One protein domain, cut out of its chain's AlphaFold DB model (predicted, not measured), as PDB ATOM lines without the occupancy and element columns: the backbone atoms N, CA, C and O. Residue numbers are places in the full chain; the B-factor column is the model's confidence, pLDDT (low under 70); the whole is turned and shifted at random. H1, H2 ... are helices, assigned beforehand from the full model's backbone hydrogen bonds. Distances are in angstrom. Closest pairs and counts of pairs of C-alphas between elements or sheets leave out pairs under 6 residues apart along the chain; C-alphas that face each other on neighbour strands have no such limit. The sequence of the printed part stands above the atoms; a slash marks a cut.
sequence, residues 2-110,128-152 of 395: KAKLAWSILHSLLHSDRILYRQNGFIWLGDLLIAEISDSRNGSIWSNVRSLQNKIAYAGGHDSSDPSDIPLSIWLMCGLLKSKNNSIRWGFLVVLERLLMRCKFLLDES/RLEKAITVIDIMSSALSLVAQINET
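This is residues 2 to 110 and 128 to 152 of the 395 residues of an uncharacterized protein of Gossypium raimondii (UniProt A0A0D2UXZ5). Three long helices, H3, H5 and H6, form a triangular bundle; H2 and short H4 pack across its side away from H6, and H1 packs on H2 at the outside. The 134 printed residues have six named helices, H1 to H6 in order, and no named strand. The class is all helix, compact, radius of gyration of the C-alphas 14.4 A, spans 40 by 38 by 32 A.

H1, residues 2 to 14, begins at C-alpha 2 (5.383, -4.534, -53.129). H2 is residues 19 to 38, 28.6 A; H3 45 to 61; H4 72 to 81; H5 86 to 110, 36.3 A. H6, 128 to 148, 30.1 A, ends at C-alpha 148 (-4.569, -33.694, -35.205).

H1 touches H2 with residues 10 to 14 alone, closest C-alphas Leu 14 and Arg 22, 4.8 A. H2 touches H5, closest C-alphas Gly 30 and Val 95, 5.5 A. H3 touches H6 at a shallow tilt of 11 degrees, closest C-alphas Gln 53 and Ile 138, 5.0 A. H4 touches H2, H3 and H5. Every O i to N i+4 pair is within hydrogen-bond range in H1 and H2; H3 has 12 of 13, H4 5 of 6, H5 18 of 21, H6 15 of 17.

Residues 111 to 127 are cut out, C-alphas 110 and 128 being 12.1 A apart. Residues 40 to 42 and 64 to 68 have pLDDT under 70.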
ATOM      1  N   LYS A   2       6.351  -3.799 -52.281       81.69
ATOM      2  CA  LYS A   2       5.383  -4.534 -53.129       81.69
ATOM      3  C   LYS A   2       5.098  -5.984 -52.689       81.69
ATOM      4  O   LYS A   2       3.940  -6.364 -52.607       81.69
ATOM      5  N   ALA A   3       6.125  -6.761 -52.328       83.81
ATOM      6  CA  ALA A   3       5.938  -8.147 -51.875       83.81
ATOM      7  C   ALA A   3       5.140  -8.250 -50.560       83.81
ATOM      8  O   ALA A   3       4.229  -9.061 -50.453       83.81
ATOM      9  N   LYS A   4       5.424  -7.381 -49.578       87.44
ATOM     10  CA  LYS A   4       4.663  -7.325 -48.315       87.44
ATOM     11  C   LYS A   4       3.184  -7.000 -48.559       87.44
ATOM     12  O   LYS A   4       2.319  -7.598 -47.930       87.44
ATOM     13  N   LEU A   5       2.907  -6.092 -49.496       90.81
ATOM     14  CA  LEU A   5       1.542  -5.763 -49.901       90.81
ATOM     15  C   LEU A   5       0.841  -6.965 -50.550       90.81
ATOM     16  O   LEU A   5      -0.283  -7.266 -50.178       90.81
ATOM     17  N   ALA A   6       1.508  -7.683 -51.460       92.25
ATOM     18  CA  ALA A   6       0.944  -8.877 -52.095       92.25
ATOM     19  C   ALA A   6       0.556  -9.953 -51.066       92.25
ATOM     20  O   ALA A   6      -0.559 -10.467 -51.111       92.25
ATOM     21  N   TRP A   7       1.424 -10.225 -50.085       93.44
ATOM     22  CA  TRP A   7       1.122 -11.163 -49.000       93.44
ATOM     23  C   TRP A   7      -0.040 -10.700 -48.115       93.44
ATOM     24  O   TRP A   7      -0.885 -11.508 -47.740       93.44
ATOM     25  N   SER A   8      -0.129  -9.401 -47.821       92.50
ATOM     26  CA  SER A   8      -1.255  -8.833 -47.069       92.50
ATOM     27  C   SER A   8      -2.580  -8.933 -47.836       92.50
ATOM     28  O   SER A   8      -3.609  -9.271 -47.243       92.50
ATOM     29  N   ILE A   9      -2.562  -8.711 -49.156       94.94
ATOM     30  CA  ILE A   9      -3.737  -8.892 -50.020       94.94
ATOM     31  C   ILE A   9      -4.160 -10.359 -50.015       94.94
ATOM     32  O   ILE A   9      -5.329 -10.644 -49.770       94.94
ATOM     33  N   LEU A  10      -3.226 -11.289 -50.227       95.75
ATOM     34  CA  LEU A  10      -3.528 -12.719 -50.211       95.75
ATOM     35  C   LEU A  10      -4.132 -13.147 -48.869       95.75
ATOM     36  O   LEU A  10      -5.180 -13.783 -48.846       95.75
ATOM     37  N   HIS A  11      -3.532 -12.735 -47.750       93.56
ATOM     38  CA  HIS A  11      -4.076 -13.008 -46.420       93.56
ATOM     39  C   HIS A  11      -5.515 -12.486 -46.266       93.56
ATOM     40  O   HIS A  11      -6.378 -13.193 -45.743       93.56
ATOM     41  N   SER A  12      -5.785 -11.272 -46.758       93.88
ATOM     42  CA  SER A  12      -7.116 -10.653 -46.715       93.88
ATOM     43  C   SER A  12      -8.133 -11.396 -47.585       93.88
ATOM     44  O   SER A  12      -9.279 -11.560 -47.179       93.88
ATOM     45  N   LEU A  13      -7.724 -11.890 -48.758       96.06
ATOM     46  CA  LEU A  13      -8.573 -12.714 -49.622       96.06
ATOM     47  C   LEU A  13      -8.935 -14.037 -48.942       96.06
ATOM     48  O   LEU A  13     -10.108 -14.395 -48.899       96.06
ATOM     49  N   LEU A  14      -7.948 -14.723 -48.361       94.75
ATOM     50  CA  LEU A  14      -8.124 -16.011 -47.684       94.75
ATOM     51  C   LEU A  14      -9.088 -15.941 -46.485       94.75
ATOM     52  O   LEU A  14      -9.802 -16.907 -46.219       94.75
ATOM     53  N   HIS A  15      -9.138 -14.796 -45.800       93.56
ATOM     54  CA  HIS A  15      -9.984 -14.565 -44.622       93.56
ATOM     55  C   HIS A  15     -11.230 -13.712 -44.909       93.56
ATOM     56  O   HIS A  15     -11.958 -13.368 -43.984       93.56
ATOM     57  N   SER A  16     -11.486 -13.355 -46.169       92.50
ATOM     58  CA  SER A  16     -12.630 -12.525 -46.553       92.50
ATOM     59  C   SER A  16     -13.956 -13.216 -46.233       92.50
ATOM     60  O   SER A  16     -14.091 -14.413 -46.458       92.50
ATOM     61  N   ASP A  17     -14.988 -12.469 -45.838       88.44
ATOM     62  CA  ASP A  17     -16.345 -13.011 -45.648       88.44
ATOM     63  C   ASP A  17     -17.035 -13.376 -46.970       88.44
ATOM     64  O   ASP A  17     -17.896 -14.259 -47.021       88.44
ATOM     65  N   ARG A  18     -16.608 -12.760 -48.077       91.19
ATOM     66  CA  ARG A  18     -17.140 -13.040 -49.416       91.19
ATOM     67  C   ARG A  18     -16.518 -14.301 -50.010       91.19
ATOM     68  O   ARG A  18     -15.301 -14.360 -50.193       91.19
ATOM     69  N   ILE A  19     -17.371 -15.252 -50.398       88.31
ATOM     70  CA  ILE A  19     -16.983 -16.551 -50.977       88.31
ATOM     71  C   ILE A  19     -16.082 -16.375 -52.207       88.31
ATOM     72  O   ILE A  19     -15.017 -16.982 -52.264       88.31
ATOM     73  N   LEU A  20     -16.456 -15.498 -53.146       91.38
ATOM     74  CA  LEU A  20     -15.697 -15.267 -54.386       91.38
ATOM     75  C   LEU A  20     -14.261 -14.784 -54.124       91.38
ATOM     76  O   LEU A  20     -13.324 -15.180 -54.811       91.38
ATOM     77  N   TYR A  21     -14.063 -13.944 -53.105       93.56
ATOM     78  CA  TYR A  21     -12.730 -13.457 -52.742       93.56
ATOM     79  C   TYR A  21     -11.893 -14.551 -52.083       93.56
ATOM     80  O   TYR A  21     -10.718 -14.686 -52.422       93.56
ATOM     81  N   ARG A  22     -12.505 -15.384 -51.229       92.69
ATOM     82  CA  ARG A  22     -11.830 -16.565 -50.671       92.69
ATOM     83  C   ARG A  22     -11.408 -17.538 -51.760       92.69
ATOM     84  O   ARG A  22     -10.262 -17.967 -51.761       92.69
ATOM     85  N   GLN A  23     -12.289 -17.827 -52.717       90.62
ATOM     86  CA  GLN A  23     -11.980 -18.697 -53.854       90.62
ATOM     87  C   GLN A  23     -10.771 -18.184 -54.642       90.62
ATOM     88  O   GLN A  23      -9.831 -18.942 -54.861       90.62
ATOM     89  N   ASN A  24     -10.732 -16.891 -54.978       94.12
ATOM     90  CA  ASN A  24      -9.562 -16.292 -55.629       94.12
ATOM     91  C   ASN A  24      -8.293 -16.393 -54.767       94.12
ATOM     92  O   ASN A  24      -7.217 -16.674 -55.291       94.12
ATOM     93  N   GLY A  25      -8.418 -16.220 -53.448       95.94
ATOM     94  CA  GLY A  25      -7.324 -16.450 -52.505       95.94
ATOM     95  C   GLY A  25      -6.803 -17.891 -52.542       95.94
ATOM     96  O   GLY A  25      -5.595 -18.097 -52.610       95.94
ATOM     97  N   PHE A  26      -7.691 -18.889 -52.558       94.50
ATOM     98  CA  PHE A  26      -7.323 -20.310 -52.628       94.50
ATOM     99  C   PHE A  26      -6.656 -20.672 -53.957       94.50
ATOM    100  O   PHE A  26      -5.674 -21.411 -53.969       94.50
ATOM    101  N   ILE A  27      -7.157 -20.123 -55.068       94.50
ATOM    102  CA  ILE A  27      -6.555 -20.270 -56.400       94.50
ATOM    103  C   ILE A  27      -5.120 -19.744 -56.376       94.50
ATOM    104  O   ILE A  27      -4.194 -20.477 -56.718       94.50
ATOM    105  N   TRP A  28      -4.940 -18.506 -55.909       96.69
ATOM    106  CA  TRP A  28      -3.632 -17.863 -55.868       96.69
ATOM    107  C   TRP A  28      -2.664 -18.599 -54.935       96.69
ATOM    108  O   TRP A  28      -1.523 -18.857 -55.314       96.69
ATOM    109  N   LEU A  29      -3.115 -19.010 -53.746       97.06
ATOM    110  CA  LEU A  29      -2.293 -19.796 -52.828       97.06
ATOM    111  C   LEU A  29      -1.875 -21.141 -53.442       97.06
ATOM    112  O   LEU A  29      -0.716 -21.529 -53.324       97.06
ATOM    113  N   GLY A  30      -2.792 -21.823 -54.133       94.94
ATOM    114  CA  GLY A  30      -2.493 -23.057 -54.856       94.94
ATOM    115  C   GLY A  30      -1.432 -22.860 -55.940       94.94
ATOM    116  O   GLY A  30      -0.502 -23.655 -56.032       94.94
ATOM    117  N   ASP A  31      -1.524 -21.783 -56.720       94.44
ATOM    118  CA  ASP A  31      -0.550 -21.489 -57.777       94.44
ATOM    119  C   ASP A  31       0.832 -21.139 -57.206       94.44
ATOM    120  O   ASP A  31       1.848 -21.540 -57.771       94.44
ATOM    121  N   LEU A  32       0.885 -20.469 -56.047       95.19
ATOM    122  CA  LEU A  32       2.139 -20.237 -55.327       95.19
ATOM    123  C   LEU A  32       2.777 -21.552 -54.873       95.19
ATOM    124  O   LEU A  32       3.961 -21.749 -55.107       95.19
ATOM    125  N   LEU A  33       2.007 -22.469 -54.278       94.81
ATOM    126  CA  LEU A  33       2.520 -23.781 -53.858       94.81
ATOM    127  C   LEU A  33       3.070 -24.591 -55.037       94.81
ATOM    128  O   LEU A  33       4.080 -25.270 -54.896       94.81
ATOM    129  N   ILE A  34       2.431 -24.500 -56.203       93.62
ATOM    130  CA  ILE A  34       2.924 -25.144 -57.423       93.62
ATOM    131  C   ILE A  34       4.201 -24.484 -57.936       93.62
ATOM    132  O   ILE A  34       5.136 -25.196 -58.297       93.62
ATOM    133  N   ALA A  35       4.289 -23.154 -57.900       91.81
ATOM    134  CA  ALA A  35       5.515 -22.449 -58.256       91.81
ATOM    135  C   ALA A  35       6.706 -22.877 -57.376       91.81
ATOM    136  O   ALA A  35       7.802 -23.041 -57.905       91.81
ATOM    137  N   GLU A  36       6.490 -23.149 -56.079       89.00
ATOM    138  CA  GLU A  36       7.538 -23.685 -55.188       89.00
ATOM    139  C   GLU A  36       8.054 -25.067 -55.634       89.00
ATOM    140  O   GLU A  36       9.224 -25.388 -55.430       89.00
ATOM    141  N   ILE A  37       7.199 -25.901 -56.238       89.50
ATOM    142  CA  ILE A  37       7.589 -27.227 -56.747       89.50
ATOM    143  C   ILE A  37       8.308 -27.105 -58.090       89.50
ATOM    144  O   ILE A  37       9.269 -27.830 -58.352       89.50
ATOM    145  N   SER A  38       7.811 -26.223 -58.958       86.31
ATOM    146  CA  SER A  38       8.291 -26.058 -60.329       86.31
ATOM    147  C   SER A  38       9.579 -25.240 -60.439       86.31
ATOM    148  O   SER A  38      10.175 -25.223 -61.516       86.31
ATOM    149  N   ASP A  39      10.024 -24.569 -59.371       78.31
ATOM    150  CA  ASP A  39      11.286 -23.829 -59.388       78.31
ATOM    151  C   ASP A  39      12.475 -24.790 -59.579       78.31
ATOM    152  O   ASP A  39      12.851 -25.576 -58.701       78.31
ATOM    153  N   SER A  40      13.078 -24.719 -60.767       59.03
ATOM    154  CA  SER A  40      14.165 -25.591 -61.223       59.03
ATOM    155  C   SER A  40      15.482 -25.368 -60.480       59.03
ATOM    156  O   SER A  40      16.424 -26.142 -60.653       59.03
ATOM    157  N   ARG A  41      15.562 -24.338 -59.627       62.56
ATOM    158  CA  ARG A  41      16.748 -24.050 -58.813       62.56
ATOM    159  C   ARG A  41      17.032 -25.113 -57.745       62.56
ATOM    160  O   ARG A  41      18.180 -25.223 -57.327       62.56
ATOM    161  N   ASN A  42      16.028 -25.894 -57.329       57.97
ATOM    162  CA  ASN A  42      16.090 -26.714 -56.108       57.97
ATOM    163  C   ASN A  42      16.146 -28.243 -56.312       57.97
ATOM    164  O   ASN A  42      16.147 -28.978 -55.327       57.97
ATOM    165  N   GLY A  43      16.255 -28.736 -57.549       71.62
ATOM    166  CA  GLY A  43      16.393 -30.171 -57.834       71.62
ATOM    167  C   GLY A  43      15.330 -30.712 -58.787       71.62
ATOM    168  O   GLY A  43      14.705 -29.964 -59.536       71.62
ATOM    169  N   SER A  44      15.144 -32.035 -58.796       86.06
ATOM    170  CA  SER A  44      14.102 -32.671 -59.608       86.06
ATOM    171  C   SER A  44      12.712 -32.414 -59.016       86.06
ATOM    172  O   SER A  44      12.561 -32.285 -57.797       86.06
ATOM    173  N   ILE A  45      11.674 -32.425 -59.863       87.06
ATOM    174  CA  ILE A  45      10.269 -32.273 -59.436       87.06
ATOM    175  C   ILE A  45       9.939 -33.260 -58.306       87.06
ATOM    176  O   ILE A  45       9.342 -32.881 -57.304       87.06
ATOM    177  N   TRP A  46      10.419 -34.500 -58.404       86.88
ATOM    178  CA  TRP A  46      10.268 -35.524 -57.368       86.88
ATOM    179  C   TRP A  46      10.841 -35.111 -56.011       86.88
ATOM    180  O   TRP A  46      10.169 -35.241 -54.984       86.88
ATOM    181  N   SER A  47      12.072 -34.590 -55.988       87.44
ATOM    182  CA  SER A  47      12.691 -34.110 -54.749       87.44
ATOM    183  C   SER A  47      11.963 -32.895 -54.171       87.44
ATOM    184  O   SER A  47      11.776 -32.825 -52.956       87.44
ATOM    185  N   ASN A  48      11.466 -31.998 -55.026       89.81
ATOM    186  CA  ASN A  48      10.712 -30.820 -54.603       89.81
ATOM    187  C   ASN A  48       9.356 -31.202 -54.001       89.81
ATOM    188  O   ASN A  48       8.977 -30.674 -52.960       89.81
ATOM    189  N   VAL A  49       8.657 -32.174 -54.592       90.69
ATOM    190  CA  VAL A  49       7.390 -32.697 -54.061       90.69
ATOM    191  C   VAL A  49       7.589 -33.361 -52.694       90.69
ATOM    192  O   VAL A  49       6.827 -33.104 -51.761       90.69
ATOM    193  N   ARG A  50       8.645 -34.168 -52.528       89.88
ATOM    194  CA  ARG A  50       8.972 -34.780 -51.229       89.88
ATOM    195  C   ARG A  50       9.385 -33.734 -50.188       89.88
ATOM    196  O   ARG A  50       9.003 -33.822 -49.026       89.88
ATOM    197  N   SER A  51      10.134 -32.716 -50.608       91.31
ATOM    198  CA  SER A  51      10.477 -31.568 -49.763       91.31
ATOM    199  C   SER A  51       9.217 -30.830 -49.302       91.31
ATOM    200  O   SER A  51       9.063 -30.566 -48.110       91.31
ATOM    201  N   LEU A  52       8.269 -30.582 -50.211       91.94
ATOM    202  CA  LEU A  52       6.984 -29.961 -49.896       91.94
ATOM    203  C   LEU A  52       6.203 -30.769 -48.855       91.94
ATOM    204  O   LEU A  52       5.734 -30.191 -47.877       91.94
ATOM    205  N   GLN A  53       6.102 -32.091 -49.027       93.62
ATOM    206  CA  GLN A  53       5.454 -32.980 -48.059       93.62
ATOM    207  C   GLN A  53       6.035 -32.791 -46.646       93.62
ATOM    208  O   GLN A  53       5.286 -32.557 -45.696       93.62
ATOM    209  N   ASN A  54       7.362 -32.849 -46.510       91.88
ATOM    210  CA  ASN A  54       8.040 -32.699 -45.220       91.88
ATOM    211  C   ASN A  54       7.804 -31.312 -44.609       91.88
ATOM    212  O   ASN A  54       7.564 -31.191 -43.407       91.88
ATOM    213  N   LYS A  55       7.830 -30.261 -45.438       92.25
ATOM    214  CA  LYS A  55       7.578 -28.886 -44.992       92.25
ATOM    215  C   LYS A  55       6.134 -28.684 -44.530       92.25
ATOM    216  O   LYS A  55       5.932 -27.993 -43.536       92.25
ATOM    217  N   ILE A  56       5.148 -29.300 -45.190       93.19
ATOM    218  CA  ILE A  56       3.741 -29.282 -44.746       93.19
ATOM    219  C   ILE A  56       3.610 -29.965 -43.382       93.19
ATOM    220  O   ILE A  56       3.018 -29.391 -42.470       93.19
ATOM    221  N   ALA A  57       4.194 -31.156 -43.223       91.25
ATOM    222  CA  ALA A  57       4.150 -31.886 -41.957       91.25
ATOM    223  C   ALA A  57       4.772 -31.075 -40.807       91.25
ATOM    224  O   ALA A  57       4.201 -30.998 -39.721       91.25
ATOM    225  N   TYR A  58       5.904 -30.410 -41.058       90.12
ATOM    226  CA  TYR A  58       6.553 -29.558 -40.065       90.12
ATOM    227  C   TYR A  58       5.724 -28.309 -39.727       90.12
ATOM    228  O   TYR A  58       5.467 -28.045 -38.550       90.12
ATOM    229  N   ALA A  59       5.287 -27.552 -40.741       89.44
ATOM    230  CA  ALA A  59       4.569 -26.286 -40.566       89.44
ATOM    231  C   ALA A  59       3.181 -26.462 -39.931       89.44
ATOM    232  O   ALA A  59       2.663 -25.545 -39.295       89.44
ATOM    233  N   GLY A  60       2.574 -27.639 -40.088       85.19
ATOM    234  CA  GLY A  60       1.320 -27.979 -39.428       85.19
ATOM    235  C   GLY A  60       1.442 -28.091 -37.906       85.19
ATOM    236  O   GLY A  60       0.539 -27.651 -37.198       85.19
ATOM    237  N   GLY A  61       2.561 -28.630 -37.408       81.62
ATOM    238  CA  GLY A  61       2.788 -28.870 -35.975       81.62
ATOM    239  C   GLY A  61       3.485 -27.736 -35.217       81.62
ATOM    240  O   GLY A  61       3.421 -27.705 -33.992       81.62
ATOM    241  N   HIS A  62       4.134 -26.807 -35.920       81.12
ATOM    242  CA  HIS A  62       4.917 -25.720 -35.319       81.12
ATOM    243  C   HIS A  62       4.317 -24.353 -35.658       81.12
ATOM    244  O   HIS A  62       3.514 -24.226 -36.584       81.12
ATOM    245  N   ASP A  63       4.692 -23.319 -34.910       72.31
ATOM    246  CA  ASP A  63       4.383 -21.928 -35.248       72.31
ATOM    247  C   ASP A  63       5.570 -21.272 -35.963       72.31
ATOM    248  O   ASP A  63       6.716 -21.697 -35.826       72.31
ATOM    249  N   SER A  64       5.305 -20.222 -36.745       66.19
ATOM    250  CA  SER A  64       6.305 -19.567 -37.604       66.19
ATOM    251  C   SER A  64       7.356 -18.745 -36.840       66.19
ATOM    252  O   SER A  64       7.972 -17.854 -37.424       66.19
ATOM    253  N   SER A  65       7.502 -18.953 -35.528       58.22
ATOM    254  CA  SER A  65       8.460 -18.238 -34.677       58.22
ATOM    255  C   SER A  65       9.910 -18.635 -34.953       58.22
ATOM    256  O   SER A  65      10.805 -17.837 -34.680       58.22
ATOM    257  N   ASP A  66      10.137 -19.817 -35.531       58.47
ATOM    258  CA  ASP A  66      11.476 -20.292 -35.865       58.47
ATOM    259  C   ASP A  66      11.878 -19.882 -37.292       58.47
ATOM    260  O   ASP A  66      11.067 -20.015 -38.222       58.47
ATOM    261  N   PRO A  67      13.126 -19.412 -37.508       53.56
ATOM    262  CA  PRO A  67      13.664 -19.132 -38.836       53.56
ATOM    263  C   PRO A  67      13.860 -20.456 -39.582       53.56
ATOM    264  O   PRO A  67      14.939 -21.039 -39.602       53.56
ATOM    265  N   SER A  68      12.772 -20.959 -40.149       61.97
ATOM    266  CA  SER A  68      12.731 -22.198 -40.915       61.97
ATOM    267  C   SER A  68      12.783 -21.892 -42.412       61.97
ATOM    268  O   SER A  68      12.196 -20.912 -42.875       61.97
ATOM    269  N   ASP A  69      13.430 -22.764 -43.190       81.19
ATOM    270  CA  ASP A  69      13.499 -22.728 -44.667       81.19
ATOM    271  C   ASP A  69      12.145 -23.044 -45.348       81.19
ATOM    272  O   ASP A  69      12.064 -23.621 -46.444       81.19
ATOM    273  N   ILE A  70      11.041 -22.725 -44.673       87.56
ATOM    274  CA  ILE A  70       9.682 -23.034 -45.089       87.56
ATOM    275  C   ILE A  70       9.085 -21.809 -45.782       87.56
ATOM    276  O   ILE A  70       8.935 -20.756 -45.155       87.56
ATOM    277  N   PRO A  71       8.708 -21.935 -47.068       90.00
ATOM    278  CA  PRO A  71       8.036 -20.874 -47.797       90.00
ATOM    279  C   PRO A  71       6.771 -20.378 -47.095       90.00
ATOM    280  O   PRO A  71       5.987 -21.151 -46.540       90.00
ATOM    281  N   LEU A  72       6.525 -19.071 -47.194       90.31
ATOM    282  CA  LEU A  72       5.351 -18.429 -46.598       90.31
ATOM    283  C   LEU A  72       4.027 -18.979 -47.161       90.31
ATOM    284  O   LEU A  72       3.020 -18.976 -46.462       90.31
ATOM    285  N   SER A  73       4.022 -19.492 -48.394       93.06
ATOM    286  CA  SER A  73       2.872 -20.181 -48.994       93.06
ATOM    287  C   SER A  73       2.448 -21.418 -48.186       93.06
ATOM    288  O   SER A  73       1.260 -21.611 -47.935       93.06
ATOM    289  N   ILE A  74       3.404 -22.212 -47.693       93.56
ATOM    290  CA  ILE A  74       3.127 -23.389 -46.852       93.56
ATOM    291  C   ILE A  74       2.611 -22.956 -45.480       93.56
ATOM    292  O   ILE A  74       1.629 -23.513 -44.986       93.56
ATOM    293  N   TRP A  75       3.224 -21.924 -44.892       92.88
ATOM    294  CA  TRP A  75       2.763 -21.341 -43.630       92.88
ATOM    295  C   TRP A  75       1.333 -20.815 -43.722       92.88
ATOM    296  O   TRP A  75       0.529 -21.074 -42.831       92.88
ATOM    297  N   LEU A  76       0.989 -20.122 -44.810       93.75
ATOM    298  CA  LEU A  76      -0.368 -19.635 -45.044       93.75
ATOM    299  C   LEU A  76      -1.356 -20.786 -45.208       93.75
ATOM    300  O   LEU A  76      -2.416 -20.744 -44.591       93.75
ATOM    301  N   MET A  77      -1.007 -21.822 -45.982       95.19
ATOM    302  CA  MET A  77      -1.845 -23.013 -46.130       95.19
ATOM    303  C   MET A  77      -2.121 -23.659 -44.768       95.19
ATOM    304  O   MET A  77      -3.282 -23.812 -44.401       95.19
ATOM    305  N   CYS A  78      -1.085 -23.967 -43.984       93.94
ATOM    306  CA  CYS A  78      -1.249 -24.571 -42.656       93.94
ATOM    307  C   CYS A  78      -1.974 -23.629 -41.676       93.94
ATOM    308  O   CYS A  78      -2.758 -24.076 -40.842       93.94
ATOM    309  N   GLY A  79      -1.778 -22.316 -41.811       92.50
ATOM    310  CA  GLY A  79      -2.468 -21.293 -41.028       92.50
ATOM    311  C   GLY A  79      -3.983 -21.264 -41.247       92.50
ATOM    312  O   GLY A  79      -4.715 -21.000 -40.293       92.50
ATOM    313  N   LEU A  80      -4.478 -21.612 -42.446       94.75
ATOM    314  CA  LEU A  80      -5.923 -21.750 -42.697       94.75
ATOM    315  C   LEU A  80      -6.557 -22.766 -41.746       94.75
ATOM    316  O   LEU A  80      -7.647 -22.525 -41.231       94.75
ATOM    317  N   LEU A  81      -5.855 -23.871 -41.485       93.19
ATOM    318  CA  LEU A  81      -6.319 -24.947 -40.616       93.19
ATOM    319  C   LEU A  81      -6.353 -24.528 -39.137       93.19
ATOM    320  O   LEU A  81      -7.206 -24.988 -38.388       93.19
ATOM    321  N   LYS A  82      -5.492 -23.589 -38.726       90.75
ATOM    322  CA  LYS A  82      -5.465 -23.022 -37.364       90.75
ATOM    323  C   LYS A  82      -6.569 -21.981 -37.113       90.75
ATOM    324  O   LYS A  82      -6.707 -21.476 -35.998       90.75
ATOM    325  N   SER A  83      -7.362 -21.631 -38.127       92.06
ATOM    326  CA  SER A  83      -8.436 -20.645 -37.989       92.06
ATOM    327  C   SER A  83      -9.582 -21.151 -37.112       92.06
ATOM    328  O   SER A  83     -10.015 -22.299 -37.205       92.06
ATOM    329  N   LYS A  84     -10.172 -20.252 -36.315       90.94
ATOM    330  CA  LYS A  84     -11.389 -20.549 -35.541       90.94
ATOM    331  C   LYS A  84     -12.620 -20.750 -36.431       90.94
ATOM    332  O   LYS A  84     -13.565 -21.408 -36.010       90.94
ATOM    333  N   ASN A  85     -12.616 -20.207 -37.649       92.06
ATOM    334  CA  ASN A  85     -13.753 -20.282 -38.560       92.06
ATOM    335  C   ASN A  85     -13.682 -21.544 -39.437       92.06
ATOM    336  O   ASN A  85     -12.763 -21.695 -40.245       92.06
ATOM    337  N   ASN A  86     -14.697 -22.405 -39.326       89.75
ATOM    338  CA  ASN A  86     -14.820 -23.654 -40.084       89.75
ATOM    339  C   ASN A  86     -14.745 -23.420 -41.602       89.75
ATOM    340  O   ASN A  86     -14.102 -24.190 -42.310       89.75
ATOM    341  N   SER A  87     -15.327 -22.323 -42.103       88.06
ATOM    342  CA  SER A  87     -15.305 -21.965 -43.528       88.06
ATOM    343  C   SER A  87     -13.923 -21.537 -44.027       88.06
ATOM    344  O   SER A  87     -13.657 -21.609 -45.226       88.06
ATOM    345  N   ILE A  88     -13.044 -21.075 -43.133       92.62
ATOM    346  CA  ILE A  88     -11.646 -20.768 -43.467       92.62
ATOM    347  C   ILE A  88     -10.820 -22.055 -43.439       92.62
ATOM    348  O   ILE A  88     -10.044 -22.288 -44.366       92.62
ATOM    349  N   ARG A  89     -11.057 -22.936 -42.454       94.12
ATOM    350  CA  ARG A  89     -10.448 -24.277 -42.414       94.12
ATOM    351  C   ARG A  89     -10.820 -25.116 -43.637       94.12
ATOM    352  O   ARG A  89      -9.961 -25.796 -44.184       94.12
ATOM    353  N   TRP A  90     -12.039 -24.975 -44.158       89.81
ATOM    354  CA  TRP A  90     -12.445 -25.558 -45.443       89.81
ATOM    355  C   TRP A  90     -11.504 -25.166 -46.595       89.81
ATOM    356  O   TRP A  90     -11.189 -25.981 -47.461       89.81
ATOM    357  N   GLY A  91     -10.985 -23.935 -46.572       93.38
ATOM    358  CA  GLY A  91     -10.011 -23.441 -47.542       93.38
ATOM    359  C   GLY A  91      -8.729 -24.271 -47.610       93.38
ATOM    360  O   GLY A  91      -8.203 -24.473 -48.702       93.38
ATOM    361  N   PHE A  92      -8.258 -24.816 -46.481       96.69
ATOM    362  CA  PHE A  92      -7.118 -25.741 -46.458       96.69
ATOM    363  C   PHE A  92      -7.382 -26.970 -47.336       96.69
ATOM    364  O   PHE A  92      -6.537 -27.341 -48.149       96.69
ATOM    365  N   LEU A  93      -8.572 -27.565 -47.216       94.81
ATOM    366  CA  LEU A  93      -8.968 -28.759 -47.966       94.81
ATOM    367  C   LEU A  93      -9.096 -28.469 -49.466       94.81
ATOM    368  O   LEU A  93      -8.658 -29.271 -50.286       94.81
ATOM    369  N   VAL A  94      -9.634 -27.302 -49.832       93.31
ATOM    370  CA  VAL A  94      -9.739 -26.863 -51.236       93.31
ATOM    371  C   VAL A  94      -8.365 -26.667 -51.868       93.31
ATOM    372  O   VAL A  94      -8.111 -27.127 -52.983       93.31
ATOM    373  N   VAL A  95      -7.464 -25.989 -51.156       97.12
ATOM    374  CA  VAL A  95      -6.090 -25.771 -51.622       97.12
ATOM    375  C   VAL A  95      -5.358 -27.107 -51.745       97.12
ATOM    376  O   VAL A  95      -4.687 -27.332 -52.752       97.12
ATOM    377  N   LEU A  96      -5.536 -28.016 -50.781       97.50
ATOM    378  CA  LEU A  96      -4.960 -29.360 -50.816       97.50
ATOM    379  C   LEU A  96      -5.456 -30.169 -52.019       97.50
ATOM    380  O   LEU A  96      -4.648 -30.744 -52.738       97.50
ATOM    381  N   GLU A  97      -6.762 -30.209 -52.276       94.38
ATOM    382  CA  GLU A  97      -7.324 -30.938 -53.418       94.38
ATOM    383  C   GLU A  97      -6.739 -30.450 -54.750       94.38
ATOM    384  O   GLU A  97      -6.302 -31.252 -55.583       94.38
ATOM    385  N   ARG A  98      -6.664 -29.125 -54.926       94.31
ATOM    386  CA  ARG A  98      -6.047 -28.510 -56.107       94.31
ATOM    387  C   ARG A  98      -4.560 -28.843 -56.204       94.31
ATOM    388  O   ARG A  98      -4.090 -29.163 -57.296       94.31
ATOM    389  N   LEU A  99      -3.832 -28.782 -55.088       96.00
ATOM    390  CA  LEU A  99      -2.415 -29.133 -55.020       96.00
ATOM    391  C   LEU A  99      -2.193 -30.583 -55.466       96.00
ATOM    392  O   LEU A  99      -1.379 -30.821 -56.351       96.00
ATOM    393  N   LEU A 100      -2.959 -31.537 -54.930       96.00
ATOM    394  CA  LEU A 100      -2.854 -32.955 -55.286       96.00
ATOM    395  C   LEU A 100      -3.124 -33.185 -56.777       96.00
ATOM    396  O   LEU A 100      -2.374 -33.904 -57.436       96.00
ATOM    397  N   MET A 101      -4.159 -32.546 -57.327       93.88
ATOM    398  CA  MET A 101      -4.471 -32.618 -58.755       93.88
ATOM    399  C   MET A 101      -3.324 -32.068 -59.617       93.88
ATOM    400  O   MET A 101      -2.906 -32.719 -60.571       93.88
ATOM    401  N   ARG A 102      -2.757 -30.916 -59.257       93.12
ATOM    402  CA  ARG A 102      -1.626 -30.321 -59.983       93.12
ATOM    403  C   ARG A 102      -0.331 -31.122 -59.840       93.12
ATOM    404  O   ARG A 102       0.386 -31.262 -60.824       93.12
ATOM    405  N   CYS A 103      -0.056 -31.706 -58.674       92.44
ATOM    406  CA  CYS A 103       1.084 -32.603 -58.481       92.44
ATOM    407  C   CYS A 103       0.995 -33.843 -59.378       92.44
ATOM    408  O   CYS A 103       2.014 -34.235 -59.938       92.44
ATOM    409  N   LYS A 104      -0.202 -34.425 -59.568       92.31
ATOM    410  CA  LYS A 104      -0.395 -35.527 -60.530       92.31
ATOM    411  C   LYS A 104       0.050 -35.117 -61.935       92.31
ATOM    412  O   LYS A 104       0.886 -35.795 -62.521       92.31
ATOM    413  N   PHE A 105      -0.431 -33.971 -62.421       90.06
ATOM    414  CA  PHE A 105      -0.056 -33.459 -63.742       90.06
ATOM    415  C   PHE A 105       1.446 -33.194 -63.874       90.06
ATOM    416  O   PHE A 105       2.053 -33.631 -64.844       90.06
ATOM    417  N   LEU A 106       2.070 -32.548 -62.885       89.31
ATOM    418  CA  LEU A 106       3.511 -32.264 -62.920       89.31
ATOM    419  C   LEU A 106       4.364 -33.537 -62.941       89.31
ATOM    420  O   LEU A 106       5.366 -33.606 -63.652       89.31
ATOM    421  N   LEU A 107       3.979 -34.549 -62.161       88.06
ATOM    422  CA  LEU A 107       4.672 -35.835 -62.146       88.06
ATOM    423  C   LEU A 107       4.500 -36.576 -63.481       88.06
ATOM    424  O   LEU A 107       5.431 -37.254 -63.926       88.06
ATOM    425  N   ASP A 108       3.362 -36.412 -64.153       86.81
ATOM    426  CA  ASP A 108       3.126 -36.952 -65.493       86.81
ATOM    427  C   ASP A 108       3.922 -36.224 -66.584       86.81
ATOM    428  O   ASP A 108       4.562 -36.879 -67.405       86.81
ATOM    429  N   GLU A 109       3.994 -34.894 -66.542       84.25
ATOM    430  CA  GLU A 109       4.796 -34.098 -67.481       84.25
ATOM    431  C   GLU A 109       6.303 -34.338 -67.325       84.25
ATOM    432  O   GLU A 109       7.033 -34.360 -68.319       84.25
ATOM    433  N   SER A 110       6.778 -34.578 -66.097       74.88
ATOM    434  CA  SER A 110       8.197 -34.849 -65.822       74.88
ATOM    435  C   SER A 110       8.739 -36.087 -66.554       74.88
ATOM    436  O   SER A 110       9.933 -36.163 -66.840       74.88
ATOM    437  N   ARG A 128       4.299 -45.431 -62.318       86.00
ATOM    438  CA  ARG A 128       2.911 -45.005 -62.040       86.00
ATOM    439  C   ARG A 128       2.518 -45.225 -60.583       86.00
ATOM    440  O   ARG A 128       1.845 -44.376 -59.997       86.00
ATOM    441  N   LEU A 129       2.925 -46.354 -60.006       88.44
ATOM    442  CA  LEU A 129       2.674 -46.646 -58.599       88.44
ATOM    443  C   LEU A 129       3.451 -45.680 -57.696       88.44
ATOM    444  O   LEU A 129       2.865 -45.133 -56.767       88.44
ATOM    445  N   GLU A 130       4.719 -45.399 -57.993       89.44
ATOM    446  CA  GLU A 130       5.540 -44.430 -57.255       89.44
ATOM    447  C   GLU A 130       4.965 -43.008 -57.299       89.44
ATOM    448  O   GLU A 130       4.950 -42.311 -56.278       89.44
ATOM    449  N   LYS A 131       4.428 -42.583 -58.450       90.75
ATOM    450  CA  LYS A 131       3.722 -41.298 -58.584       90.75
ATOM    451  C   LYS A 131       2.500 -41.252 -57.674       90.75
ATOM    452  O   LYS A 131       2.325 -40.298 -56.917       90.75
ATOM    453  N   ALA A 132       1.675 -42.299 -57.720       92.44
ATOM    454  CA  ALA A 132       0.494 -42.407 -56.873       92.44
ATOM    455  C   ALA A 132       0.873 -42.401 -55.385       92.44
ATOM    456  O   ALA A 132       0.278 -41.653 -54.616       92.44
ATOM    457  N   ILE A 133       1.905 -43.154 -54.990       92.56
ATOM    458  CA  ILE A 133       2.428 -43.172 -53.617       92.56
ATOM    459  C   ILE A 133       2.870 -41.770 -53.190       92.56
ATOM    460  O   ILE A 133       2.494 -41.322 -52.114       92.56
ATOM    461  N   THR A 134       3.587 -41.044 -54.045       93.00
ATOM    462  CA  THR A 134       4.062 -39.688 -53.732       93.00
ATOM    463  C   THR A 134       2.901 -38.723 -53.481       93.00
ATOM    464  O   THR A 134       2.926 -37.945 -52.529       93.00
ATOM    465  N   VAL A 135       1.840 -38.793 -54.290       95.31
ATOM    466  CA  VAL A 135       0.626 -37.985 -54.081       95.31
ATOM    467  C   VAL A 135      -0.109 -38.403 -52.802       95.31
ATOM    468  O   VAL A 135      -0.569 -37.543 -52.048       95.31
ATOM    469  N   ILE A 136      -0.186 -39.709 -52.517       95.81
ATOM    470  CA  ILE A 136      -0.772 -40.240 -51.278       95.81
ATOM    471  C   ILE A 136       0.014 -39.788 -50.048       95.81
ATOM    472  O   ILE A 136      -0.600 -39.488 -49.027       95.81
ATOM    473  N   ASP A 137       1.336 -39.679 -50.133       94.88
ATOM    474  CA  ASP A 137       2.185 -39.236 -49.031       94.88
ATOM    475  C   ASP A 137       1.940 -37.751 -48.689       94.88
ATOM    476  O   ASP A 137       1.815 -37.401 -47.510       94.88
ATOM    477  N   ILE A 138       1.767 -36.879 -49.695       95.81
ATOM    478  CA  ILE A 138       1.347 -35.475 -49.492       95.81
ATOM    479  C   ILE A 138      -0.041 -35.420 -48.859       95.81
ATOM    480  O   ILE A 138      -0.230 -34.755 -47.840       95.81
ATOM    481  N   MET A 139      -1.010 -36.126 -49.455       97.31
ATOM    482  CA  MET A 139      -2.386 -36.171 -48.963       97.31
ATOM    483  C   MET A 139      -2.418 -36.636 -47.508       97.31
ATOM    484  O   MET A 139      -3.048 -35.993 -46.675       97.31
ATOM    485  N   SER A 140      -1.717 -37.723 -47.193       96.56
ATOM    486  CA  SER A 140      -1.698 -38.309 -45.856       96.56
ATOM    487  C   SER A 140      -1.073 -37.357 -44.844       96.56
ATOM    488  O   SER A 140      -1.632 -37.162 -43.767       96.56
ATOM    489  N   SER A 141       0.038 -36.709 -45.204       95.06
ATOM    490  CA  SER A 141       0.704 -35.729 -44.339       95.06
ATOM    491  C   SER A 141      -0.207 -34.534 -44.048       95.06
ATOM    492  O   SER A 141      -0.338 -34.127 -42.899       95.06
ATOM    493  N   ALA A 142      -0.896 -34.011 -45.067       96.56
ATOM    494  CA  ALA A 142      -1.783 -32.860 -44.930       96.56
ATOM    495  C   ALA A 142      -3.096 -33.192 -44.195       96.56
ATOM    496  O   ALA A 142      -3.499 -32.455 -43.298       96.56
ATOM    497  N   LEU A 143      -3.761 -34.302 -44.531       97.31
ATOM    498  CA  LEU A 143      -5.012 -34.710 -43.879       97.31
ATOM    499  C   LEU A 143      -4.795 -35.169 -42.431       97.31
ATOM    500  O   LEU A 143      -5.695 -35.018 -41.608       97.31
ATOM    501  N   SER A 144      -3.599 -35.656 -42.086       96.12
ATOM    502  CA  SER A 144      -3.258 -35.962 -40.688       96.12
ATOM    503  C   SER A 144      -3.300 -34.718 -39.810       96.12
ATOM    504  O   SER A 144      -3.711 -34.817 -38.660       96.12
ATOM    505  N   LEU A 145      -2.977 -33.538 -40.351       95.44
ATOM    506  CA  LEU A 145      -3.111 -32.278 -39.615       95.44
ATOM    507  C   LEU A 145      -4.574 -31.989 -39.255       95.44
ATOM    508  O   LEU A 145      -4.850 -31.503 -38.164       95.44
ATOM    509  N   VAL A 146      -5.521 -32.323 -40.140       95.25
ATOM    510  CA  VAL A 146      -6.965 -32.134 -39.905       95.25
ATOM    511  C   VAL A 146      -7.446 -33.018 -38.754       95.25
ATOM    512  O   VAL A 146      -8.197 -32.561 -37.893       95.25
ATOM    513  N   ALA A 147      -6.970 -34.264 -38.705       93.38
ATOM    514  CA  ALA A 147      -7.246 -35.167 -37.591       93.38
ATOM    515  C   ALA A 147      -6.567 -34.692 -36.289       93.38
ATOM    516  O   ALA A 147      -7.182 -34.735 -35.227       93.38
ATOM    517  N   GLN A 148      -5.330 -34.186 -36.363       92.81
ATOM    518  CA  GLN A 148      -4.569 -33.694 -35.205       92.81
ATOM    519  C   GLN A 148      -5.191 -32.456 -34.553       92.81
ATOM    520  O   GLN A 148      -5.230 -32.375 -33.329       92.81
ATOM    521  N   ILE A 149      -5.716 -31.511 -35.342       92.12
ATOM    522  CA  ILE A 149      -6.458 -30.363 -34.794       92.12
ATOM    523  C   ILE A 149      -7.864 -30.743 -34.301       92.12
ATOM    524  O   ILE A 149      -8.592 -29.876 -33.821       92.12
ATOM    525  N   ASN A 150      -8.242 -32.020 -34.435       92.38
ATOM    526  CA  ASN A 150      -9.542 -32.569 -34.082       92.38
ATOM    527  C   ASN A 150     -10.695 -31.742 -34.668       92.38
ATOM    528  O   ASN A 150     -11.548 -31.231 -33.941       92.38
ATOM    529  N   GLU A 151     -10.687 -31.571 -35.995       92.38
ATOM    530  CA  GLU A 151     -11.764 -30.880 -36.704       92.38
ATOM    531  C   GLU A 151     -13.132 -31.485 -36.348       92.38
ATOM    532  O   GLU A 151     -13.315 -32.698 -36.332       92.38
ATOM    533  N   THR A 152     -14.107 -30.623 -36.075       89.06
ATOM    534  CA  THR A 152     -15.459 -31.017 -35.645       89.06
ATOM    535  C   THR A 152     -16.517 -30.687 -36.690       89.06
ATOM    536  O   THR A 152     -17.632 -31.212 -36.643       89.06
TER     537      THR A 152